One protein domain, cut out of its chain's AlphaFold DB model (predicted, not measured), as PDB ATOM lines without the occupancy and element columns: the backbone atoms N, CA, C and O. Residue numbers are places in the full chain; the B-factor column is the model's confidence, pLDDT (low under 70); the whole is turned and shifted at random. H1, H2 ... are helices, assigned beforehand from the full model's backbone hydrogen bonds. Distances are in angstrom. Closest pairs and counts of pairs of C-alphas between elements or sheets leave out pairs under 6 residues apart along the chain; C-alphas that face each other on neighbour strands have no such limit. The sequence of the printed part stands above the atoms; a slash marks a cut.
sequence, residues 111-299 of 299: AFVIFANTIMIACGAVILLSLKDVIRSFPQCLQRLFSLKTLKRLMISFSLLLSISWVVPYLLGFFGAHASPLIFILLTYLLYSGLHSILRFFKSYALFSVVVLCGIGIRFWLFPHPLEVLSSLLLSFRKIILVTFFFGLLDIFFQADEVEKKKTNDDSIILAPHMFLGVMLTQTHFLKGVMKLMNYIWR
ATOM      1  N   ALA A 111     211.497 196.669 320.705       94.25
ATOM      2  CA  ALA A 111     212.876 196.607 320.233       94.25
ATOM      3  C   ALA A 111     213.614 195.366 320.763       94.25
ATOM      4  O   ALA A 111     214.260 194.657 319.992       94.25
ATOM      5  N   PHE A 112     213.463 195.041 322.055       91.88
ATOM      6  CA  PHE A 112     214.069 193.840 322.637       91.88
ATOM      7  C   PHE A 112     213.517 192.560 322.012       91.88
ATOM      8  O   PHE A 112     214.280 191.642 321.720       91.88
ATOM      9  N   VAL A 113     212.199 192.494 321.806       93.25
ATOM     10  CA  VAL A 113     211.523 191.309 321.258       93.25
ATOM     11  C   VAL A 113     211.922 191.087 319.799       93.25
ATOM     12  O   VAL A 113     212.285 189.972 319.428       93.25
ATOM     13  N   ILE A 114     211.920 192.148 318.983       94.44
ATOM     14  CA  ILE A 114     212.352 192.092 317.580       94.44
ATOM     15  C   ILE A 114     213.818 191.669 317.502       94.44
ATOM     16  O   ILE A 114     214.156 190.767 316.733       94.44
ATOM     17  N   PHE A 115     214.684 192.283 318.310       93.62
ATOM     18  CA  PHE A 115     216.108 191.963 318.355       93.62
ATOM     19  C   PHE A 115     216.346 190.500 318.740       93.62
ATOM     20  O   PHE A 115     217.058 189.786 318.035       93.62
ATOM     21  N   ALA A 116     215.697 190.033 319.808       92.44
ATOM     22  CA  ALA A 116     215.806 188.657 320.271       92.44
ATOM     23  C   ALA A 116     215.361 187.660 319.199       92.44
ATOM     24  O   ALA A 116     216.100 186.727 318.894       92.44
ATOM     25  N   ASN A 117     214.199 187.877 318.582       93.88
ATOM     26  CA  ASN A 117     213.713 187.005 317.516       93.88
ATOM     27  C   ASN A 117     214.655 187.002 316.308       93.88
ATOM     28  O   ASN A 117     214.968 185.934 315.787       93.88
ATOM     29  N   THR A 118     215.137 188.178 315.896       92.88
ATOM     30  CA  THR A 118     216.056 188.324 314.756       92.88
ATOM     31  C   THR A 118     217.349 187.549 314.992       92.88
ATOM     32  O   THR A 118     217.738 186.746 314.147       92.88
ATOM     33  N   ILE A 119     217.981 187.719 316.161       89.88
ATOM     34  CA  ILE A 119     219.195 186.969 316.507       89.88
ATOM     35  C   ILE A 119     218.913 185.474 316.602       89.88
ATOM     36  O   ILE A 119     219.701 184.686 316.097       89.88
ATOM     37  N   MET A 120     217.806 185.058 317.219       90.50
ATOM     38  CA  MET A 120     217.495 183.634 317.360       90.50
ATOM     39  C   MET A 120     217.320 182.943 316.010       90.50
ATOM     40  O   MET A 120     217.864 181.856 315.810       90.50
ATOM     41  N   ILE A 121     216.603 183.577 315.078       91.19
ATOM     42  CA  ILE A 121     216.463 183.069 313.712       91.19
ATOM     43  C   ILE A 121     217.826 183.032 313.028       91.19
ATOM     44  O   ILE A 121     218.182 182.006 312.458       91.19
ATOM     45  N   ALA A 122     218.591 184.124 313.090       87.69
ATOM     46  CA  ALA A 122     219.863 184.208 312.388       87.69
ATOM     47  C   ALA A 122     220.882 183.192 312.930       87.69
ATOM     48  O   ALA A 122     221.511 182.485 312.151       87.69
ATOM     49  N   CYS A 123     220.984 183.029 314.252       84.19
ATOM     50  CA  CYS A 123     221.786 181.976 314.876       84.19
ATOM     51  C   CYS A 123     221.312 180.583 314.450       84.19
ATOM     52  O   CYS A 123     222.139 179.735 314.131       84.19
ATOM     53  N   GLY A 124     219.998 180.343 314.416       86.69
ATOM     54  CA  GLY A 124     219.437 179.082 313.934       86.69
ATOM     55  C   GLY A 124     219.817 178.798 312.479       86.69
ATOM     56  O   GLY A 124     220.270 177.698 312.173       86.69
ATOM     57  N   ALA A 125     219.702 179.795 311.602       86.06
ATOM     58  CA  ALA A 125     220.074 179.694 310.195       86.06
ATOM     59  C   ALA A 125     221.577 179.429 310.020       86.06
ATOM     60  O   ALA A 125     221.945 178.502 309.305       86.06
ATOM     61  N   VAL A 126     222.437 180.173 310.725       82.44
ATOM     62  CA  VAL A 126     223.895 179.966 310.711       82.44
ATOM     63  C   VAL A 126     224.246 178.562 311.184       82.44
ATOM     64  O   VAL A 126     224.979 177.859 310.500       82.44
ATOM     65  N   ILE A 127     223.684 178.106 312.308       82.75
ATOM     66  CA  ILE A 127     223.949 176.757 312.822       82.75
ATOM     67  C   ILE A 127     223.532 175.700 311.796       82.75
ATOM     68  O   ILE A 127     224.299 174.775 311.550       82.75
ATOM     69  N   LEU A 128     222.349 175.834 311.186       85.75
ATOM     70  CA  LEU A 128     221.852 174.881 310.190       85.75
ATOM     71  C   LEU A 128     222.729 174.838 308.934       85.75
ATOM     72  O   LEU A 128     223.042 173.747 308.458       85.75
ATOM     73  N   LEU A 129     223.133 175.999 308.417       83.50
ATOM     74  CA  LEU A 129     223.972 176.097 307.221       83.50
ATOM     75  C   LEU A 129     225.390 175.589 307.492       83.50
ATOM     76  O   LEU A 129     225.917 174.800 306.713       83.50
ATOM     77  N   SER A 130     225.979 175.965 308.627       79.62
ATOM     78  CA  SER A 130     227.344 175.576 308.972       79.62
ATOM     79  C   SER A 130     227.460 174.120 309.423       79.62
ATOM     80  O   SER A 130     228.550 173.562 309.337       79.62
ATOM     81  N   LEU A 131     226.386 173.466 309.889       83.38
ATOM     82  CA  LEU A 131     226.451 172.145 310.534       83.38
ATOM     83  C   LEU A 131     227.252 171.113 309.725       83.38
ATOM     84  O   LEU A 131     228.075 170.383 310.281       83.38
ATOM     85  N   LYS A 132     227.040 171.073 308.407       83.56
ATOM     86  CA  LYS A 132     227.730 170.143 307.505       83.56
ATOM     87  C   LYS A 132     229.239 170.394 307.475       83.56
ATOM     88  O   LYS A 132     230.022 169.446 307.554       83.56
ATOM     89  N   ASP A 133     229.638 171.656 307.397       79.31
ATOM     90  CA  ASP A 133     231.042 172.054 307.324       79.31
ATOM     91  C   ASP A 133     231.738 171.871 308.671       79.31
ATOM     92  O   ASP A 133     232.874 171.399 308.718       79.31
ATOM     93  N   VAL A 134     231.030 172.118 309.779       79.06
ATOM     94  CA  VAL A 134     231.534 171.837 311.129       79.06
ATOM     95  C   VAL A 134     231.827 170.355 311.307       79.06
ATOM     96  O   VAL A 134     232.904 170.006 311.780       79.06
ATOM     97  N   ILE A 135     230.896 169.479 310.916       85.81
ATOM     98  CA  ILE A 135     231.080 168.026 311.041       85.81
ATOM     99  C   ILE A 135     232.287 167.575 310.210       85.81
ATOM    100  O   ILE A 135     233.105 166.786 310.683       85.81
ATOM    101  N   ARG A 136     232.442 168.111 308.995       86.56
ATOM    102  CA  ARG A 136     233.553 167.761 308.102       86.56
ATOM    103  C   ARG A 136     234.906 168.276 308.601       86.56
ATOM    104  O   ARG A 136     235.905 167.569 308.491       86.56
ATOM    105  N   SER A 137     234.941 169.485 309.152       83.94
ATOM    106  CA  SER A 137     236.164 170.176 309.574       83.94
ATOM    107  C   SER A 137     236.378 170.171 311.089       83.94
ATOM    108  O   SER A 137     237.184 170.953 311.600       83.94
ATOM    109  N   PHE A 138     235.704 169.281 311.822       84.31
ATOM    110  CA  PHE A 138     235.743 169.237 313.285       84.31
ATOM    111  C   PHE A 138     237.170 169.170 313.865       84.31
ATOM    112  O   PHE A 138     237.483 169.992 314.732       84.31
ATOM    113  N   PRO A 139     238.090 168.311 313.369       87.44
ATOM    114  CA  PRO A 139     239.453 168.251 313.905       87.44
ATOM    115  C   PRO A 139     240.225 169.564 313.715       87.44
ATOM    116  O   PRO A 139     240.949 170.006 314.606       87.44
ATOM    117  N   GLN A 140     240.033 170.226 312.570       85.38
ATOM    118  CA  GLN A 140     240.676 171.504 312.254       85.38
ATOM    119  C   GLN A 140     240.111 172.636 313.121       85.38
ATOM    120  O   GLN A 140     240.862 173.488 313.595       85.38
ATOM    121  N   CYS A 141     238.796 172.633 313.367       80.56
ATOM    122  CA  CYS A 141     238.148 173.577 314.277       80.56
ATOM    123  C   CYS A 141     238.679 173.416 315.705       80.56
ATOM    124  O   CYS A 141     239.027 174.407 316.346       80.56
ATOM    125  N   LEU A 142     238.817 172.172 316.173       83.50
ATOM    126  CA  LEU A 142     239.347 171.868 317.499       83.50
ATOM    127  C   LEU A 142     240.802 172.342 317.643       83.50
ATOM    128  O   LEU A 142     241.137 173.023 318.610       83.50
ATOM    129  N   GLN A 143     241.647 172.095 316.639       87.88
ATOM    130  CA  GLN A 143     243.027 172.592 316.628       87.88
ATOM    131  C   GLN A 143     243.099 174.130 316.665       87.88
ATOM    132  O   GLN A 143     243.926 174.698 317.380       87.88
ATOM    133  N   ARG A 144     242.224 174.826 315.924       84.56
ATOM    134  CA  ARG A 144     242.153 176.298 315.935       84.56
ATOM    135  C   ARG A 144     241.697 176.845 317.285       84.56
ATOM    136  O   ARG A 144     242.227 177.870 317.720       84.56
ATOM    137  N   LEU A 145     240.755 176.171 317.943       83.12
ATOM    138  CA  LEU A 145     240.232 176.561 319.250       83.12
ATOM    139  C   LEU A 145     241.327 176.536 320.331       83.12
ATOM    140  O   LEU A 145     241.423 177.473 321.121       83.12
ATOM    141  N   PHE A 146     242.211 175.535 320.297       86.12
ATOM    142  CA  PHE A 146     243.347 175.414 321.222       86.12
ATOM    143  C   PHE A 146     244.612 176.172 320.795       86.12
ATOM    144  O   PHE A 146     245.643 176.085 321.463       86.12
ATOM    145  N   SER A 147     244.572 176.950 319.709       90.44
ATOM    146  CA  SER A 147     245.723 177.778 319.342       90.44
ATOM    147  C   SER A 147     245.951 178.888 320.379       90.44
ATOM    148  O   SER A 147     245.001 179.502 320.868       90.44
ATOM    149  N   LEU A 148     247.215 179.211 320.679       90.00
ATOM    150  CA  LEU A 148     247.566 180.273 321.638       90.00
ATOM    151  C   LEU A 148     246.930 181.627 321.281       90.00
ATOM    152  O   LEU A 148     246.549 182.398 322.162       90.00
ATOM    153  N   LYS A 149     246.776 181.908 319.980       89.19
ATOM    154  CA  LYS A 149     246.123 183.124 319.482       89.19
ATOM    155  C   LYS A 149     244.639 183.153 319.855       89.19
ATOM    156  O   LYS A 149     244.166 184.177 320.350       89.19
ATOM    157  N   THR A 150     243.927 182.046 319.649       87.06
ATOM    158  CA  THR A 150     242.511 181.920 320.017       87.06
ATOM    159  C   THR A 150     242.339 181.941 321.527       87.06
ATOM    160  O   THR A 150     241.495 182.679 322.018       87.06
ATOM    161  N   LEU A 151     243.190 181.238 322.278       89.00
ATOM    162  CA  LEU A 151     243.139 181.237 323.739       89.00
ATOM    163  C   LEU A 151     243.338 182.646 324.315       89.00
ATOM    164  O   LEU A 151     242.576 183.071 325.179       89.00
ATOM    165  N   LYS A 152     244.300 183.419 323.790       90.88
ATOM    166  CA  LYS A 152     244.489 184.825 324.182       90.88
ATOM    167  C   LYS A 152     243.238 185.661 323.903       90.88
ATOM    168  O   LYS A 152     242.847 186.463 324.748       90.88
ATOM    169  N   ARG A 153     242.601 185.474 322.742       87.75
ATOM    170  CA  ARG A 153     241.346 186.163 322.406       87.75
ATOM    171  C   ARG A 153     240.221 185.755 323.356       87.75
ATOM    172  O   ARG A 153     239.573 186.638 323.902       87.75
ATOM    173  N   LEU A 154     240.057 184.460 323.622       89.38
ATOM    174  CA  LEU A 154     239.075 183.936 324.573       89.38
ATOM    175  C   LEU A 154     239.286 184.501 325.977       89.38
ATOM    176  O   LEU A 154     238.307 184.853 326.614       89.38
ATOM    177  N   MET A 155     240.526 184.657 326.446       91.25
ATOM    178  CA  MET A 155     240.815 185.261 327.755       91.25
ATOM    179  C   MET A 155     240.446 186.749 327.821       91.25
ATOM    180  O   MET A 155     239.921 187.216 328.835       91.25
ATOM    181  N   ILE A 156     240.683 187.499 326.741       90.19
ATOM    182  CA  ILE A 156     240.249 188.901 326.626       90.19
ATOM    183  C   ILE A 156     238.718 188.964 326.635       90.19
ATOM    184  O   ILE A 156     238.141 189.713 327.426       90.19
ATOM    185  N   SER A 157     238.060 188.143 325.812       91.25
ATOM    186  CA  SER A 157     236.599 188.053 325.755       91.25
ATOM    187  C   SER A 157     236.009 187.638 327.098       91.25
ATOM    188  O   SER A 157     235.078 188.277 327.565       91.25
ATOM    189  N   PHE A 158     236.593 186.640 327.761       93.31
ATOM    190  CA  PHE A 158     236.205 186.174 329.089       93.31
ATOM    191  C   PHE A 158     236.247 187.311 330.112       93.31
ATOM    192  O   PHE A 158     235.287 187.516 330.847       93.31
ATOM    193  N   SER A 159     237.337 188.079 330.132       93.00
ATOM    194  CA  SER A 159     237.521 189.185 331.078       93.00
ATOM    195  C   SER A 159     236.486 190.296 330.864       93.00
ATOM    196  O   SER A 159     235.924 190.820 331.827       93.00
ATOM    197  N   LEU A 160     236.177 190.621 329.602       92.88
ATOM    198  CA  LEU A 160     235.112 191.572 329.270       92.88
ATOM    199  C   LEU A 160     233.737 191.031 329.641       92.88
ATOM    200  O   LEU A 160     232.954 191.734 330.271       92.88
ATOM    201  N   LEU A 161     233.444 189.782 329.283       93.56
ATOM    202  CA  LEU A 161     232.166 189.150 329.584       93.56
ATOM    203  C   LEU A 161     231.944 189.045 331.089       93.56
ATOM    204  O   LEU A 161     230.832 189.294 331.535       93.56
ATOM    205  N   LEU A 162     232.984 188.768 331.875       92.50
ATOM    206  CA  LEU A 162     232.931 188.798 333.334       92.50
ATOM    207  C   LEU A 162     232.501 190.179 333.838       92.50
ATOM    208  O   LEU A 162     231.510 190.277 334.558       92.50
ATOM    209  N   SER A 163     233.168 191.239 333.380       92.69
ATOM    210  CA  SER A 163     232.825 192.622 333.727       92.69
ATOM    211  C   SER A 163     231.378 192.977 333.355       92.69
ATOM    212  O   SER A 163     230.634 193.529 334.161       92.69
ATOM    213  N   ILE A 164     230.954 192.629 332.140       93.44
ATOM    214  CA  ILE A 164     229.623 192.951 331.604       93.44
ATOM    215  C   ILE A 164     228.528 192.142 332.299       93.44
ATOM    216  O   ILE A 164     227.466 192.679 332.612       93.44
ATOM    217  N   SER A 165     228.783 190.861 332.569       92.19
ATOM    218  CA  SER A 165     227.820 189.928 333.166       92.19
ATOM    219  C   SER A 165     227.289 190.399 334.516       92.19
ATOM    220  O   SER A 165     226.182 190.031 334.907       92.19
ATOM    221  N   TRP A 166     228.061 191.223 335.222       89.62
ATOM    222  CA  TRP A 166     227.657 191.813 336.488       89.62
ATOM    223  C   TRP A 166     226.788 193.049 336.317       89.62
ATOM    224  O   TRP A 166     225.947 193.287 337.169       89.62
ATOM    225  N   VAL A 167     226.936 193.795 335.224       90.69
ATOM    226  CA  VAL A 167     226.129 194.988 334.929       90.69
ATOM    227  C   VAL A 167     224.758 194.601 334.361       90.69
ATOM    228  O   VAL A 167     223.747 195.229 334.670       90.69
ATOM    229  N   VAL A 168     224.704 193.529 333.566       92.69
ATOM    230  CA  VAL A 168     223.500 193.087 332.840       92.69
ATOM    231  C   VAL A 168     222.267 192.884 333.737       92.69
ATOM    232  O   VAL A 168     221.218 193.417 333.382       92.69
ATOM    233  N   PRO A 169     222.322 192.186 334.890       90.75
ATOM    234  CA  PRO A 169     221.149 192.002 335.747       90.75
ATOM    235  C   PRO A 169     220.535 193.319 336.233       90.75
ATOM    236  O   PRO A 169     219.314 193.422 336.318       90.75
ATOM    237  N   TYR A 170     221.362 194.334 336.500       89.62
ATOM    238  CA  TYR A 170     220.893 195.652 336.937       89.62
ATOM    239  C   TYR A 170     220.239 196.422 335.803       89.62
ATOM    240  O   TYR A 170     219.191 197.024 336.010       89.62
ATOM    241  N   LEU A 171     220.801 196.345 334.595       91.12
ATOM    242  CA  LEU A 171     220.151 196.900 333.409       91.12
ATOM    243  C   LEU A 171     218.794 196.229 333.166       91.12
ATOM    244  O   LEU A 171     217.811 196.918 332.921       91.12
ATOM    245  N   LEU A 172     218.708 194.901 333.295       90.31
ATOM    246  CA  LEU A 172     217.437 194.186 333.153       90.31
ATOM    247  C   LEU A 172     216.417 194.598 334.217       90.31
ATOM    248  O   LEU A 172     215.265 194.855 333.871       90.31
ATOM    249  N   GLY A 173     216.844 194.725 335.477       88.94
ATOM    250  CA  GLY A 173     216.000 195.227 336.558       88.94
ATOM    251  C   GLY A 173     215.516 196.658 336.314       88.94
ATOM    252  O   GLY A 173     214.334 196.937 336.488       88.94
ATOM    253  N   PHE A 174     216.397 197.540 335.830       88.69
ATOM    254  CA  PHE A 174     216.066 198.924 335.478       88.69
ATOM    255  C   PHE A 174     215.003 199.007 334.374       88.69
ATOM    256  O   PHE A 174     214.092 199.825 334.455       88.69
ATOM    257  N   PHE A 175     215.069 198.126 333.373       84.88
ATOM    258  CA  PHE A 175     214.066 198.050 332.307       84.88
ATOM    259  C   PHE A 175     212.801 197.263 332.691       84.88
ATOM    260  O   PHE A 175     211.937 197.071 331.836       84.88
ATOM    261  N   GLY A 176     212.685 196.767 333.930       83.56
ATOM    262  CA  GLY A 176     211.570 195.916 334.361       83.56
ATOM    263  C   GLY A 176     211.487 194.581 333.607       83.56
ATOM    264  O   GLY A 176     210.434 193.945 333.576       83.56
ATOM    265  N   ALA A 177     212.578 194.159 332.962       84.31
ATOM    266  CA  ALA A 177     212.631 192.928 332.194       84.31
ATOM    267  C   ALA A 177     212.841 191.730 333.125       84.31
ATOM    268  O   ALA A 177     213.720 191.730 333.992       84.31
ATOM    269  N   HIS A 178     212.078 190.661 332.905       85.12
ATOM    270  CA  HIS A 178     212.286 189.427 333.656       85.12
ATOM    271  C   HIS A 178     213.628 188.809 333.255       85.12
ATOM    272  O   HIS A 178     213.873 188.529 332.077       85.12
ATOM    273  N   ALA A 179     214.494 188.568 334.241       83.12
ATOM    274  CA  ALA A 179     215.805 187.973 334.023       83.12
ATOM    275  C   ALA A 179     215.664 186.522 333.538       83.12
ATOM    276  O   ALA A 179     215.585 185.582 334.327       83.12
ATOM    277  N   SER A 180     215.633 186.336 332.219       90.00
ATOM    278  CA  SER A 180     215.764 185.024 331.593       90.00
ATOM    279  C   SER A 180     217.187 184.816 331.069       90.00
ATOM    280  O   SER A 180     217.835 185.787 330.669       90.00
ATOM    281  N   PRO A 181     217.678 183.567 331.008       90.44
ATOM    282  CA  PRO A 181     218.980 183.239 330.440       90.44
ATOM    283  C   PRO A 181     219.148 183.756 329.014       90.44
ATOM    284  O   PRO A 181     220.202 184.284 328.679       90.44
ATOM    285  N   LEU A 182     218.101 183.660 328.186       90.06
ATOM    286  CA  LEU A 182     218.142 184.142 326.809       90.06
ATOM    287  C   LEU A 182     218.385 185.654 326.760       90.06
ATOM    288  O   LEU A 182     219.319 186.107 326.109       90.06
ATOM    289  N   ILE A 183     217.570 186.426 327.482       90.62
ATOM    290  CA  ILE A 183     217.689 187.888 327.519       90.62
ATOM    291  C   ILE A 183     219.053 188.293 328.092       90.62
ATOM    292  O   ILE A 183     219.696 189.203 327.575       90.62
ATOM    293  N   PHE A 184     219.524 187.583 329.120       91.56
ATOM    294  CA  PHE A 184     220.849 187.784 329.695       91.56
ATOM    295  C   PHE A 184     221.959 187.575 328.657       91.56
ATOM    296  O   PHE A 184     222.818 188.442 328.516       91.56
ATOM    297  N   ILE A 185     221.935 186.468 327.904       91.69
ATOM    298  CA  ILE A 185     222.922 186.179 326.851       91.69
ATOM    299  C   ILE A 185     222.878 187.254 325.763       91.69
ATOM    300  O   ILE A 185     223.927 187.768 325.383       91.69
ATOM    301  N   LEU A 186     221.684 187.631 325.299       91.06
ATOM    302  CA  LEU A 186     221.502 188.627 324.240       91.06
ATOM    303  C   LEU A 186     221.992 190.017 324.655       91.06
ATOM    304  O   LEU A 186     222.709 190.667 323.898       91.06
ATOM    305  N   LEU A 187     221.647 190.471 325.863       92.56
ATOM    306  CA  LEU A 187     222.095 191.773 326.354       92.56
ATOM    307  C   LEU A 187     223.601 191.770 326.642       92.56
ATOM    308  O   LEU A 187     224.291 192.737 326.322       92.56
ATOM    309  N   THR A 188     224.131 190.666 327.178       92.81
ATOM    310  CA  THR A 188     225.577 190.485 327.364       92.81
ATOM    311  C   THR A 188     226.306 190.539 326.023       92.81
ATOM    312  O   THR A 188     227.316 191.227 325.920       92.81
ATOM    313  N   TYR A 189     225.788 189.862 324.992       91.31
ATOM    314  CA  TYR A 189     226.337 189.897 323.636       91.31
ATOM    315  C   TYR A 189     226.370 191.321 323.081       91.31
ATOM    316  O   TYR A 189     227.410 191.768 322.605       91.31
ATOM    317  N   LEU A 190     225.254 192.047 323.179       91.50
ATOM    318  CA  LEU A 190     225.149 193.400 322.647       91.50
ATOM    319  C   LEU A 190     226.147 194.355 323.317       91.50
ATOM    320  O   LEU A 190     226.879 195.069 322.631       91.50
ATOM    321  N   LEU A 191     226.214 194.340 324.651       93.62
ATOM    322  CA  LEU A 191     227.157 195.167 325.408       93.62
ATOM    323  C   LEU A 191     228.606 194.769 325.132       93.62
ATOM    324  O   LEU A 191     229.464 195.638 324.996       93.62
ATOM    325  N   TYR A 192     228.876 193.466 325.019       93.06
ATOM    326  CA  TYR A 192     230.191 192.954 324.651       93.06
ATOM    327  C   TYR A 192     230.613 193.456 323.277       93.06
ATOM    328  O   TYR A 192     231.717 193.978 323.143       93.06
ATOM    329  N   SER A 193     229.727 193.359 322.286       89.56
ATOM    330  CA  SER A 193     229.987 193.826 320.926       89.56
ATOM    331  C   SER A 193     230.303 195.325 320.919       89.56
ATOM    332  O   SER A 193     231.365 195.732 320.439       89.56
ATOM    333  N   GLY A 194     229.455 196.140 321.558       90.50
ATOM    334  CA  GLY A 194     229.658 197.587 321.659       90.50
ATOM    335  C   GLY A 194     230.969 197.966 322.352       90.50
ATOM    336  O   GLY A 194     231.763 198.729 321.802       90.50
ATOM    337  N   LEU A 195     231.251 197.389 323.526       92.12
ATOM    338  CA  LEU A 195     232.494 197.652 324.260       92.12
ATOM    339  C   LEU A 195     233.728 197.196 323.485       92.12
ATOM    340  O   LEU A 195     234.735 197.899 323.462       92.12
ATOM    341  N   HIS A 196     233.660 196.038 322.832       89.50
ATOM    342  CA  HIS A 196     234.754 195.534 322.015       89.50
ATOM    343  C   HIS A 196     235.033 196.443 320.807       89.50
ATOM    344  O   HIS A 196     236.201 196.696 320.506       89.50
ATOM    345  N   SER A 197     233.996 196.987 320.155       87.00
ATOM    346  CA  SER A 197     234.162 197.974 319.077       87.00
ATOM    347  C   SER A 197     234.822 199.262 319.584       87.00
ATOM    348  O   SER A 197     235.832 199.697 319.028       87.00
ATOM    349  N   ILE A 198     234.360 199.803 320.719       89.12
ATOM    350  CA  ILE A 198     234.970 200.977 321.368       89.12
ATOM    351  C   ILE A 198     236.449 200.717 321.698       89.12
ATOM    352  O   ILE A 198     237.324 201.522 321.379       89.12
ATOM    353  N   LEU A 199     236.762 199.566 322.293       90.06
ATOM    354  CA  LEU A 199     238.134 199.177 322.628       90.06
ATOM    355  C   LEU A 199     239.030 199.073 321.389       90.06
ATOM    356  O   LEU A 199     240.178 199.523 321.415       90.06
ATOM    357  N   ARG A 200     238.505 198.504 320.298       86.25
ATOM    358  CA  ARG A 200     239.205 198.412 319.013       86.25
ATOM    359  C   ARG A 200     239.473 199.796 318.425       86.25
ATOM    360  O   ARG A 200     240.565 200.010 317.903       86.25
ATOM    361  N   PHE A 201     238.517 200.717 318.537       86.69
ATOM    362  CA  PHE A 201     238.649 202.092 318.062       86.69
ATOM    363  C   PHE A 201     239.787 202.833 318.779       86.69
ATOM    364  O   PHE A 201     240.660 203.402 318.128       86.69
ATOM    365  N   PHE A 202     239.845 202.752 320.112       89.88
ATOM    366  CA  PHE A 202     240.875 203.439 320.899       89.88
ATOM    367  C   PHE A 202     242.233 202.719 320.941       89.88
ATOM    368  O   PHE A 202     243.224 203.331 321.332       89.88
ATOM    369  N   LYS A 203     242.300 201.425 320.583       88.62
ATOM    370  CA  LYS A 203     243.518 200.582 320.619       88.62
ATOM    371  C   LYS A 203     244.285 200.638 321.954       88.62
ATOM    372  O   LYS A 203     245.496 200.429 321.990       88.62
ATOM    373  N   SER A 204     243.591 200.914 323.058       89.69
ATOM    374  CA  SER A 204     244.207 201.186 324.358       89.69
ATOM    375  C   SER A 204     243.986 200.035 325.335       89.69
ATOM    376  O   SER A 204     242.861 199.764 325.758       89.69
ATOM    377  N   TYR A 205     245.081 199.397 325.757       88.31
ATOM    378  CA  TYR A 205     245.058 198.426 326.856       88.31
ATOM    379  C   TYR A 205     244.640 199.067 328.184       88.31
ATOM    380  O   TYR A 205     244.020 198.403 329.007       88.31
ATOM    381  N   ALA A 206     244.911 200.363 328.374       89.38
ATOM    382  CA  ALA A 206     244.467 201.082 329.563       89.38
ATOM    383  C   ALA A 206     242.935 201.167 329.622       89.38
ATOM    384  O   ALA A 206     242.356 200.905 330.670       89.38
ATOM    385  N   LEU A 207     242.269 201.444 328.491       89.88
ATOM    386  CA  LEU A 207     240.802 201.476 328.433       89.88
ATOM    387  C   LEU A 207     240.208 200.099 328.753       89.88
ATOM    388  O   LEU A 207     239.247 200.009 329.511       89.88
ATOM    389  N   PHE A 208     240.826 199.022 328.256       91.44
ATOM    390  CA  PHE A 208     240.448 197.651 328.614       91.44
ATOM    391  C   PHE A 208     240.534 197.413 330.126       91.44
ATOM    392  O   PHE A 208     239.564 196.962 330.735       91.44
ATOM    393  N   SER A 209     241.673 197.746 330.740       91.12
ATOM    394  CA  SER A 209     241.868 197.585 332.181       91.12
ATOM    395  C   SER A 209     240.865 198.408 332.986       91.12
ATOM    396  O   SER A 209     240.312 197.891 333.951       91.12
ATOM    397  N   VAL A 210     240.576 199.644 332.570       92.94
ATOM    398  CA  VAL A 210     239.569 200.498 333.216       92.94
ATOM    399  C   VAL A 210     238.188 199.853 333.158       92.94
ATOM    400  O   VAL A 210     237.542 199.753 334.193       92.94
ATOM    401  N   VAL A 211     237.747 199.347 331.999       92.12
ATOM    402  CA  VAL A 211     236.435 198.683 331.871       92.12
ATOM    403  C   VAL A 211     236.327 197.490 332.821       92.12
ATOM    404  O   VAL A 211     235.342 197.379 333.549       92.12
ATOM    405  N   VAL A 212     237.351 196.632 332.861       92.19
ATOM    406  CA  VAL A 212     237.374 195.457 333.746       92.19
ATOM    407  C   VAL A 212     237.370 195.870 335.222       92.19
ATOM    408  O   VAL A 212     236.599 195.323 336.010       92.19
ATOM    409  N   LEU A 213     238.184 196.861 335.602       93.19
ATOM    410  CA  LEU A 213     238.228 197.385 336.969       93.19
ATOM    411  C   LEU A 213     236.903 198.033 337.378       93.19
ATOM    412  O   LEU A 213     236.460 197.831 338.505       93.19
ATOM    413  N   CYS A 214     236.236 198.753 336.473       92.50
ATOM    414  CA  CYS A 214     234.910 199.311 336.714       92.50
ATOM    415  C   CYS A 214     233.876 198.210 336.968       92.50
ATOM    416  O   CYS A 214     233.109 198.324 337.920       92.50
ATOM    417  N   GLY A 215     233.871 197.125 336.184       89.25
ATOM    418  CA  GLY A 215     232.977 195.989 336.434       89.25
ATOM    419  C   GLY A 215     233.207 195.357 337.806       89.25
ATOM    420  O   GLY A 215     232.252 195.123 338.547       89.25
ATOM    421  N   ILE A 216     234.472 195.142 338.174       88.94
ATOM    422  CA  ILE A 216     234.857 194.644 339.503       88.94
ATOM    423  C   ILE A 216     234.408 195.614 340.602       88.94
ATOM    424  O   ILE A 216     233.796 195.188 341.579       88.94
ATOM    425  N   GLY A 217     234.644 196.915 340.434       91.06
ATOM    426  CA  GLY A 217     234.245 197.944 341.395       91.06
ATOM    427  C   GLY A 217     232.732 197.995 341.612       91.06
ATOM    428  O   GLY A 217     232.278 197.962 342.753       91.06
ATOM    429  N   ILE A 218     231.948 197.978 340.526       89.50
ATOM    430  CA  ILE A 218     230.480 197.897 340.570       89.50
ATOM    431  C   ILE A 218     230.047 196.656 341.358       89.50
ATOM    432  O   ILE A 218     229.156 196.727 342.202       89.50
ATOM    433  N   ARG A 219     230.712 195.518 341.139       86.19
ATOM    434  CA  ARG A 219     230.388 194.270 341.830       86.19
ATOM    435  C   ARG A 219     230.630 194.340 343.337       86.19
ATOM    436  O   ARG A 219     229.759 193.915 344.092       86.19
ATOM    437  N   PHE A 220     231.778 194.860 343.766       88.69
ATOM    438  CA  PHE A 220     232.080 195.043 345.190       88.69
ATOM    439  C   PHE A 220     231.151 196.058 345.852       88.69
ATOM    440  O   PHE A 220     230.766 195.872 347.002       88.69
ATOM    441  N   TRP A 221     230.747 197.101 345.126       88.81
ATOM    442  CA  TRP A 221     229.790 198.081 345.634       88.81
ATOM    443  C   TRP A 221     228.417 197.459 345.926       88.81
ATOM    444  O   TRP A 221     227.776 197.800 346.915       88.81
ATOM    445  N   LEU A 222     227.988 196.506 345.096       86.31
ATOM    446  CA  LEU A 222     226.689 195.843 345.227       86.31
ATOM    447  C   LEU A 222     226.675 194.692 346.239       86.31
ATOM    448  O   LEU A 222     225.610 194.344 346.740       86.31
ATOM    449  N   PHE A 223     227.834 194.097 346.526       85.50
ATOM    450  CA  PHE A 223     227.993 192.992 347.472       85.50
ATOM    451  C   PHE A 223     229.112 193.342 348.455       85.50
ATOM    452  O   PHE A 223     230.269 192.985 348.222       85.50
ATOM    453  N   PRO A 224     228.794 194.047 349.555       82.38
ATOM    454  CA  PRO A 224     229.810 194.520 350.489       82.38
ATOM    455  C   PRO A 224     230.478 193.372 351.263       82.38
ATOM    456  O   PRO A 224     231.600 193.525 351.746       82.38
ATOM    457  N   HIS A 225     229.821 192.211 351.378       88.06
ATOM    458  CA  HIS A 225     230.352 191.058 352.100       88.06
ATOM    459  C   HIS A 225     231.208 190.143 351.199       88.06
ATOM    460  O   HIS A 225     230.700 189.590 350.219       88.06
ATOM    461  N   PRO A 226     232.484 189.873 351.552       87.06
ATOM    462  CA  PRO A 226     233.399 189.082 350.717       87.06
ATOM    463  C   PRO A 226     232.912 187.666 350.375       87.06
ATOM    464  O   PRO A 226     233.165 187.166 349.279       87.06
ATOM    465  N   LEU A 227     232.194 187.010 351.293       88.25
ATOM    466  CA  LEU A 227     231.668 185.655 351.080       88.25
ATOM    467  C   LEU A 227     230.542 185.620 350.033       88.25
ATOM    468  O   LEU A 227     230.461 184.679 349.241       88.25
ATOM    469  N   GLU A 228     229.705 186.657 349.984       86.19
ATOM    470  CA  GLU A 228     228.649 186.803 348.973       86.19
ATOM    471  C   GLU A 228     229.233 187.123 347.595       86.19
ATOM    472  O   GLU A 228     228.761 186.624 346.570       86.19
ATOM    473  N   VAL A 229     230.312 187.915 347.570       84.44
ATOM    474  CA  VAL A 229     231.080 188.165 346.348       84.44
ATOM    475  C   VAL A 229     231.613 186.847 345.800       84.44
ATOM    476  O   VAL A 229     231.374 186.556 344.630       84.44
ATOM    477  N   LEU A 230     232.277 186.033 346.628       86.56
ATOM    478  CA  LEU A 230     232.894 184.774 346.202       86.56
ATOM    479  C   LEU A 230     231.868 183.758 345.684       86.56
ATOM    480  O   LEU A 230     232.048 183.201 344.599       86.56
ATOM    481  N   SER A 231     230.780 183.532 346.426       86.62
ATOM    482  CA  SER A 231     229.745 182.563 346.038       86.62
ATOM    483  C   SER A 231     229.080 182.951 344.716       86.62
ATOM    484  O   SER A 231     228.915 182.122 343.814       86.62
ATOM    485  N   SER A 232     228.784 184.237 344.536       83.88
ATOM    486  CA  SER A 232     228.236 184.722 343.279       83.88
ATOM    487  C   SER A 232     229.264 184.764 342.150       83.88
ATOM    488  O   SER A 232     228.865 184.650 340.987       83.88
ATOM    489  N   LEU A 233     230.555 184.930 342.448       85.12
ATOM    490  CA  LEU A 233     231.626 184.831 341.459       85.12
ATOM    491  C   LEU A 233     231.646 183.428 340.868       85.12
ATOM    492  O   LEU A 233     231.568 183.299 339.654       85.12
ATOM    493  N   LEU A 234     231.640 182.391 341.711       86.62
ATOM    494  CA  LEU A 234     231.624 180.991 341.276       86.62
ATOM    495  C   LEU A 234     230.391 180.664 340.420       86.62
ATOM    496  O   LEU A 234     230.514 180.063 339.350       86.62
ATOM    497  N   LEU A 235     229.207 181.123 340.839       84.00
ATOM    498  CA  LEU A 235     227.971 180.949 340.067       84.00
ATOM    499  C   LEU A 235     228.010 181.675 338.715       84.00
ATOM    500  O   LEU A 235     227.518 181.153 337.711       84.00
ATOM    501  N   SER A 236     228.588 182.876 338.676       85.31
ATOM    502  CA  SER A 236     228.746 183.643 337.436       85.31
ATOM    503  C   SER A 236     229.798 183.007 336.535       85.31
ATOM    504  O   SER A 236     229.606 182.943 335.327       85.31
ATOM    505  N   PHE A 237     230.871 182.466 337.113       87.38
ATOM    506  CA  PHE A 237     232.011 181.900 336.403       87.38
ATOM    507  C   PHE A 237     231.590 180.768 335.461       87.38
ATOM    508  O   PHE A 237     231.913 180.818 334.276       87.38
ATOM    509  N   ARG A 238     230.769 179.812 335.934       87.19
ATOM    510  CA  ARG A 238     230.205 178.739 335.084       87.19
ATOM    511  C   ARG A 238     229.464 179.309 333.871       87.19
ATOM    512  O   ARG A 238     229.669 178.861 332.745       87.19
ATOM    513  N   LYS A 239     228.605 180.305 334.105       88.19
ATOM    514  CA  LYS A 239     227.777 180.937 333.065       88.19
ATOM    515  C   LYS A 239     228.639 181.692 332.057       88.19
ATOM    516  O   LYS A 239     228.430 181.560 330.857       88.19
ATOM    517  N   ILE A 240     229.628 182.442 332.535       89.62
ATOM    518  CA  ILE A 240     230.526 183.237 331.695       89.62
ATOM    519  C   ILE A 240     231.417 182.332 330.859       89.62
ATOM    520  O   ILE A 240     231.595 182.623 329.682       89.62
ATOM    521  N   ILE A 241     231.938 181.229 331.408       89.31
ATOM    522  CA  ILE A 241     232.694 180.249 330.616       89.31
ATOM    523  C   ILE A 241     231.835 179.739 329.463       89.31
ATOM    524  O   ILE A 241     232.283 179.764 328.320       89.31
ATOM    525  N   LEU A 242     230.594 179.333 329.744       87.88
ATOM    526  CA  LEU A 242     229.687 178.821 328.721       87.88
ATOM    527  C   LEU A 242     229.404 179.871 327.639       87.88
ATOM    528  O   LEU A 242     229.512 179.568 326.454       87.88
ATOM    529  N   VAL A 243     229.106 181.115 328.030       88.19
ATOM    530  CA  VAL A 243     228.854 182.219 327.084       88.19
ATOM    531  C   VAL A 243     230.111 182.577 326.289       88.19
ATOM    532  O   VAL A 243     230.033 182.772 325.080       88.19
ATOM    533  N   THR A 244     231.279 182.613 326.932       90.44
ATOM    534  CA  THR A 244     232.563 182.895 326.271       90.44
ATOM    535  C   THR A 244     232.885 181.816 325.250       90.44
ATOM    536  O   THR A 244     233.284 182.127 324.133       90.44
ATOM    537  N   PHE A 245     232.688 180.550 325.613       86.56
ATOM    538  CA  PHE A 245     232.907 179.430 324.711       86.56
ATOM    539  C   PHE A 245     231.932 179.473 323.534       86.56
ATOM    540  O   PHE A 245     232.352 179.326 322.391       86.56
ATOM    541  N   PHE A 246     230.655 179.765 323.794       85.56
ATOM    542  CA  PHE A 246     229.648 179.943 322.752       85.56
ATOM    543  C   PHE A 246     230.011 181.081 321.783       85.56
ATOM    544  O   PHE A 246     229.988 180.878 320.572       85.56
ATOM    545  N   PHE A 247     230.426 182.250 322.283       84.19
ATOM    546  CA  PHE A 247     230.877 183.357 321.426       84.19
ATOM    547  C   PHE A 247     232.174 183.030 320.689       84.19
ATOM    548  O   PHE A 247     232.332 183.425 319.539       84.19
ATOM    549  N   GLY A 248     233.080 182.278 321.315       84.06
ATOM    550  CA  GLY A 248     234.285 181.766 320.672       84.06
ATOM    551  C   GLY A 248     233.973 180.839 319.502       84.06
ATOM    552  O   GLY A 248     234.571 180.974 318.439       84.06
ATOM    553  N   LEU A 249     233.008 179.931 319.673       81.94
ATOM    554  CA  LEU A 249     232.529 179.072 318.593       81.94
ATOM    555  C   LEU A 249     231.895 179.892 317.469       81.94
ATOM    556  O   LEU A 249     232.253 179.686 316.312       81.94
ATOM    557  N   LEU A 250     231.022 180.851 317.797       79.38
ATOM    558  CA  LEU A 250     230.436 181.753 316.803       79.38
ATOM    559  C   LEU A 250     231.511 182.521 316.024       79.38
ATOM    560  O   LEU A 250     231.453 182.550 314.803       79.38
ATOM    561  N   ASP A 251     232.517 183.084 316.697       78.38
ATOM    562  CA  ASP A 251     233.623 183.807 316.050       78.38
ATOM    563  C   ASP A 251     234.419 182.906 315.091       78.38
ATOM    564  O   ASP A 251     234.794 183.327 313.998       78.38
ATOM    565  N   ILE A 252     234.645 181.640 315.464       76.94
ATOM    566  CA  ILE A 252     235.295 180.654 314.590       76.94
ATOM    567  C   ILE A 252     234.417 180.342 313.372       76.94
ATOM    568  O   ILE A 252     234.947 180.251 312.264       76.94
ATOM    569  N   PHE A 253     233.101 180.193 313.558       73.25
ATOM    570  CA  PHE A 253     232.168 179.949 312.455       73.25
ATOM    571  C   PHE A 253     232.108 181.134 311.495       73.25
ATOM    572  O   PHE A 253     232.265 180.945 310.292       73.25
ATOM    573  N   PHE A 254     231.990 182.353 312.020       69.81
ATOM    574  CA  PHE A 254     231.979 183.565 311.207       69.81
ATOM    575  C   PHE A 254     233.296 183.771 310.449       69.81
ATOM    576  O   PHE A 254     233.274 184.124 309.278       69.81
ATOM    577  N   GLN A 255     234.448 183.473 311.057       69.06
ATOM    578  CA  GLN A 255     235.738 183.561 310.359       69.06
ATOM    579  C   GLN A 255     235.932 182.488 309.289       69.06
ATOM    580  O   GLN A 255     236.635 182.729 308.308       69.06
ATOM    581  N   ALA A 256     235.367 181.292 309.477       61.97
ATOM    582  CA  ALA A 256     235.394 180.263 308.444       61.97
ATOM    583  C   ALA A 256     234.607 180.721 307.206       61.97
ATOM    584  O   ALA A 256     235.119 180.590 306.096       61.97
ATOM    585  N   ASP A 257     233.441 181.333 307.426       62.16
ATOM    586  CA  ASP A 257     232.581 181.892 306.379       62.16
ATOM    587  C   ASP A 257     233.216 183.122 305.699       62.16
ATOM    588  O   ASP A 257     233.258 183.203 304.476       62.16
ATOM    589  N   GLU A 258     233.839 184.045 306.448       62.56
ATOM    590  CA  GLU A 258     234.552 185.207 305.878       62.56
ATOM    591  C   GLU A 258     235.677 184.810 304.908       62.56
ATOM    592  O   GLU A 258     235.888 185.465 303.884       62.56
ATOM    593  N   VAL A 259     236.419 183.737 305.206       59.88
ATOM    594  CA  VAL A 259     237.485 183.233 304.320       59.88
ATOM    595  C   VAL A 259     236.910 182.701 303.004       59.88
ATOM    596  O   VAL A 259     237.593 182.741 301.977       59.88
ATOM    597  N   GLU A 260     235.673 182.215 303.022       58.56
ATOM    598  CA  GLU A 260     234.961 181.743 301.838       58.56
ATOM    599  C   GLU A 260     234.318 182.910 301.073       58.56
ATOM    600  O   GLU A 260     234.540 183.037 299.869       58.56
ATOM    601  N   LYS A 261     233.672 183.851 301.771       60.12
ATOM    602  CA  LYS A 261     233.087 185.075 301.193       60.12
ATOM    603  C   LYS A 261     234.103 185.989 300.521       60.12
ATOM    604  O   LYS A 261     233.859 186.514 299.436       60.12
ATOM    605  N   LYS A 262     235.303 186.113 301.092       58.59
ATOM    606  CA  LYS A 262     236.402 186.870 300.471       58.59
ATOM    607  C   LYS A 262     236.858 186.267 299.135       58.59
ATOM    608  O   LYS A 262     237.500 186.954 298.346       58.59
ATOM    609  N   LYS A 263     236.538 184.996 298.860       55.84
ATOM    610  CA  LYS A 263     236.756 184.374 297.544       55.84
ATOM    611  C   LYS A 263     235.603 184.629 296.573       55.84
ATOM    612  O   LYS A 263     235.837 184.587 295.371       55.84
ATOM    613  N   THR A 264     234.392 184.878 297.070       57.59
ATOM    614  CA  THR A 264     233.184 185.081 296.254       57.59
ATOM    615  C   THR A 264     232.800 186.551 296.061       57.59
ATOM    616  O   THR A 264     231.897 186.817 295.274       57.59
ATOM    617  N   ASN A 265     233.506 187.502 296.696       54.03
ATOM    618  CA  ASN A 265     233.204 188.944 296.649       54.03
ATOM    619  C   ASN A 265     231.778 189.281 297.143       54.03
ATOM    620  O   ASN A 265     231.176 190.254 296.691       54.03
ATOM    621  N   ASP A 266     231.232 188.468 298.049       54.59
ATOM    622  CA  ASP A 266     229.891 188.666 298.600       54.59
ATOM    623  C   ASP A 266     229.971 189.290 300.003       54.59
ATOM    624  O   ASP A 266     230.300 188.614 300.978       54.59
ATOM    625  N   ASP A 267     229.657 190.585 300.104       57.38
ATOM    626  CA  ASP A 267     229.657 191.368 301.353       57.38
ATOM    627  C   ASP A 267     228.359 191.179 302.173       57.38
ATOM    628  O   ASP A 267     227.953 192.043 302.956       57.38
ATOM    629  N   SER A 268     227.656 190.057 301.994       56.00
ATOM    630  CA  SER A 268     226.353 189.825 302.619       56.00
ATOM    631  C   SER A 268     226.452 189.724 304.151       56.00
ATOM    632  O   SER A 268     227.074 188.817 304.717       56.00
ATOM    633  N   ILE A 269     225.798 190.662 304.844       60.16
ATOM    634  CA  ILE A 269     225.724 190.724 306.309       60.16
ATOM    635  C   ILE A 269     224.774 189.635 306.822       60.16
ATOM    636  O   ILE A 269     223.607 189.573 306.448       60.16
ATOM    637  N   ILE A 270     225.255 188.777 307.722       63.06
ATOM    638  CA  ILE A 270     224.597 187.500 308.058       63.06
ATOM    639  C   ILE A 270     223.308 187.677 308.891       63.06
ATOM    640  O   ILE A 270     222.382 186.866 308.818       63.06
ATOM    641  N   LEU A 271     223.209 188.753 309.676       65.25
ATOM    642  CA  LEU A 271     222.097 188.966 310.616       65.25
ATOM    643  C   LEU A 271     220.908 189.728 310.006       65.25
ATOM    644  O   LEU A 271     219.774 189.545 310.447       65.25
ATOM    645  N   ALA A 272     221.154 190.576 309.010       65.81
ATOM    646  CA  ALA A 272     220.177 191.506 308.444       65.81
ATOM    647  C   ALA A 272     218.963 190.858 307.735       65.81
ATOM    648  O   ALA A 272     217.832 191.275 308.016       65.81
ATOM    649  N   PRO A 273     219.120 189.792 306.918       74.75
ATOM    650  CA  PRO A 273     218.020 189.233 306.119       74.75
ATOM    651  C   PRO A 273     216.862 188.681 306.960       74.75
ATOM    652  O   PRO A 273     215.731 188.543 306.495       74.75
ATOM    653  N   HIS A 274     217.141 188.364 308.223       85.56
ATOM    654  CA  HIS A 274     216.218 187.694 309.132       85.56
ATOM    655  C   HIS A 274     215.363 188.673 309.948       85.56
ATOM    656  O   HIS A 274     214.454 188.240 310.659       85.56
ATOM    657  N   MET A 275     215.616 189.985 309.845       89.31
ATOM    658  CA  MET A 275     214.932 191.000 310.651       89.31
ATOM    659  C   MET A 275     213.427 191.025 310.395       89.31
ATOM    660  O   MET A 275     212.647 191.036 311.345       89.31
ATOM    661  N   PHE A 276     213.000 190.960 309.129       90.44
ATOM    662  CA  PHE A 276     211.575 190.919 308.789       90.44
ATOM    663  C   PHE A 276     210.872 189.712 309.426       90.44
ATOM    664  O   PHE A 276     209.810 189.855 310.033       90.44
ATOM    665  N   LEU A 277     211.490 188.529 309.367       90.06
ATOM    666  CA  LEU A 277     210.941 187.335 310.008       90.06
ATOM    667  C   LEU A 277     210.909 187.490 311.537       90.06
ATOM    668  O   LEU A 277     209.917 187.130 312.171       90.06
ATOM    669  N   GLY A 278     211.944 188.096 312.125       90.19
ATOM    670  CA  GLY A 278     211.988 188.422 313.550       90.19
ATOM    671  C   GLY A 278     210.840 189.331 313.991       90.19
ATOM    672  O   GLY A 278     210.227 189.088 315.036       90.19
ATOM    673  N   VAL A 279     210.494 190.321 313.163       91.25
ATOM    674  CA  VAL A 279     209.344 191.209 313.371       91.25
ATOM    675  C   VAL A 279     208.034 190.432 313.306       91.25
ATOM    676  O   VAL A 279     207.217 190.559 314.215       91.25
ATOM    677  N   MET A 280     207.845 189.574 312.306       92.44
ATOM    678  CA  MET A 280     206.628 188.761 312.195       92.44
ATOM    679  C   MET A 280     206.443 187.829 313.400       92.44
ATOM    680  O   MET A 280     205.335 187.693 313.920       92.44
ATOM    681  N   LEU A 281     207.531 187.255 313.925       91.88
ATOM    682  CA  LEU A 281     207.477 186.404 315.116       91.88
ATOM    683  C   LEU A 281     207.147 187.162 316.410       91.88
ATOM    684  O   LEU A 281     206.750 186.513 317.377       91.88
ATOM    685  N   THR A 282     207.247 188.498 316.458       89.06
ATOM    686  CA  THR A 282     206.886 189.285 317.663       89.06
ATOM    687  C   THR A 282     205.409 189.183 318.034       89.06
ATOM    688  O   THR A 282     205.039 189.446 319.179       89.06
ATOM    689  N   GLN A 283     204.578 188.783 317.069       87.38
ATOM    690  CA  GLN A 283     203.141 188.570 317.237       87.38
ATOM    691  C   GLN A 283     202.794 187.134 317.636       87.38
ATOM    692  O   GLN A 283     201.626 186.785 317.767       87.38
ATOM    693  N   THR A 284     203.806 186.290 317.835       90.38
ATOM    694  CA  THR A 284     203.652 184.884 318.207       90.38
ATOM    695  C   THR A 284     204.254 184.625 319.587       90.38
ATOM    696  O   THR A 284     205.011 185.436 320.113       90.38
ATOM    697  N   HIS A 285     203.988 183.449 320.157       90.75
ATOM    698  CA  HIS A 285     204.637 182.985 321.391       90.75
ATOM    699  C   HIS A 285     205.991 182.296 321.157       90.75
ATOM    700  O   HIS A 285     206.456 181.542 322.016       90.75
ATOM    701  N   PHE A 286     206.626 182.523 320.001       92.31
ATOM    702  CA  PHE A 286     207.919 181.928 319.668       92.31
ATOM    703  C   PHE A 286     208.975 182.229 320.741       92.31
ATOM    704  O   PHE A 286     209.581 181.302 321.284       92.31
ATOM    705  N   LEU A 287     209.136 183.503 321.117       91.50
ATOM    706  CA  LEU A 287     210.152 183.926 322.080       91.50
ATOM    707  C   LEU A 287     209.928 183.293 323.456       91.50
ATOM    708  O   LEU A 287     210.854 182.728 324.036       91.50
ATOM    709  N   LYS A 288     208.685 183.298 323.948       92.25
ATOM    710  CA  LYS A 288     208.306 182.594 325.181       92.25
ATOM    711  C   LYS A 288     208.645 181.100 325.140       92.25
ATOM    712  O   LYS A 288     209.088 180.552 326.151       92.25
ATOM    713  N   GLY A 289     208.449 180.437 323.999       92.62
ATOM    714  CA  GLY A 289     208.829 179.037 323.789       92.62
ATOM    715  C   GLY A 289     210.339 178.819 323.918       92.62
ATOM    716  O   GLY A 289     210.776 177.991 324.719       92.62
ATOM    717  N   VAL A 290     211.134 179.629 323.213       91.88
ATOM    718  CA  VAL A 290     212.605 179.598 323.288       91.88
ATOM    719  C   VAL A 290     213.088 179.880 324.710       91.88
ATOM    720  O   VAL A 290     213.953 179.179 325.227       91.88
ATOM    721  N   MET A 291     212.502 180.863 325.389       92.81
ATOM    722  CA  MET A 291     212.842 181.194 326.771       92.81
ATOM    723  C   MET A 291     212.583 180.036 327.737       92.81
ATOM    724  O   MET A 291     213.398 179.796 328.625       92.81
ATOM    725  N   LYS A 292     211.476 179.300 327.576       93.44
ATOM    726  CA  LYS A 292     211.200 178.099 328.379       93.44
ATOM    727  C   LYS A 292     212.246 177.011 328.143       93.44
ATOM    728  O   LYS A 292     212.748 176.452 329.116       93.44
ATOM    729  N   LEU A 293     212.605 176.755 326.884       92.31
ATOM    730  CA  LEU A 293     213.647 175.789 326.528       92.31
ATOM    731  C   LEU A 293     215.006 176.186 327.126       92.31
ATOM    732  O   LEU A 293     215.665 175.376 327.770       92.31
ATOM    733  N   MET A 294     215.392 177.454 326.988       89.50
ATOM    734  CA  MET A 294     216.636 177.977 327.554       89.50
ATOM    735  C   MET A 294     216.649 177.919 329.082       89.50
ATOM    736  O   MET A 294     217.665 177.558 329.663       89.50
ATOM    737  N   ASN A 295     215.531 178.225 329.745       89.38
ATOM    738  CA  ASN A 295     215.397 178.072 331.195       89.38
ATOM    739  C   ASN A 295     215.600 176.622 331.647       89.38
ATOM    740  O   ASN A 295     216.170 176.407 332.712       89.38
ATOM    741  N   TYR A 296     215.137 175.649 330.860       91.12
ATOM    742  CA  TYR A 296     215.346 174.231 331.141       91.12
ATOM    743  C   TYR A 296     216.824 173.838 331.009       91.12
ATOM    744  O   TYR A 296     217.354 173.202 331.907       91.12
ATOM    745  N   ILE A 297     217.501 174.279 329.943       84.81
ATOM    746  CA  ILE A 297     218.933 174.001 329.711       84.81
ATOM    747  C   ILE A 297     219.828 174.693 330.756       84.81
ATOM    748  O   ILE A 297     220.913 174.213 331.076       84.81
ATOM    749  N   TRP A 298     219.407 175.856 331.253       83.56
ATOM    750  CA  TRP A 298     220.231 176.703 332.117       83.56
ATOM    751  C   TRP A 298     220.223 176.311 333.597       83.56
ATOM    752  O   TRP A 298     221.149 176.696 334.322       83.56
ATOM    753  N   ARG A 299     219.174 175.613 334.049       83.44
ATOM    754  CA  ARG A 299     219.077 175.062 335.407       83.44
ATOM    755  C   ARG A 299     220.082 173.922 335.554       83.44
ATOM    756  O   ARG A 299     221.010 174.075 336.384       83.44
TER     757      ARG A 299
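Overview. This is residues 111 to 299 of the 299 residues of an uncharacterized protein of Candidatus Vampirococcus archaeovorus (UniProt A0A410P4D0). Crossed helices form two clusters joined through H4: H3 crosses H4, H5 and H6 in one, and the first residues of H1 meet H7 and H8 in the other. Long H6 runs along the longest axis, with its residues 259 to 264 sticking out. The printed part has 189 residues with eight named helices, H1 to H8 in order, and no named strand; it is all helix and compact, with a radius of gyration of the C-alphas of 17.9 A and spans of 54 by 44 by 31 A.

Arrangement. Start at H1, residues 111 to 136: its residues 114 to 122 alone touch H7, residues 272 to 281, closest at C-alphas 118 and 278, 4.2 A. Its residues 113 to 117 alone touch residues 286 to 287 of H8, residues 286 to 298, closest at C-alphas 117 and 287, 6.6 A. H2, residues 138 to 145, is near H3, residues 148 to 174, and H6, residues 226 to 264. H3, the hub, touches H4, residues 181 to 202, at a steep tilt of 60 degrees, closest at C-alphas 165 and 188, 6.2 A. It touches H5, residues 205 to 222, closest at C-alphas 163 and 215, 4.3 A, and H6, closest at C-alphas 158 and 244, 5.7 A. Residues 181 to 182 of H4 alone touch H8, about perpendicular at 89 degrees, closest at C-alphas 182 and 291, 6.1 A. Every O i to N i+4 pair is within hydrogen-bond range in H2, H4, H5 and H8, against 20 of 22 in H1, 19 of 23 in H3, 32 of 35 in H6 and 4 of 6 in H7.

Along the chain. Find C-alpha 111 at (212.876, 196.607, 320.233), where H1 begins its 37.5 A. H3 spans 39.1 A, H4 31.3 A, H5 26.1 A and H6 54.6 A; H8 ends at C-alpha 298, (220.231, 176.703, 332.117).

Size, cuts and confidence. The C-alphas farthest apart, 225 and 264, are 56.2 A apart. The printed part has no cut and no long link; pLDDT is under 70 at residues 254 to 272.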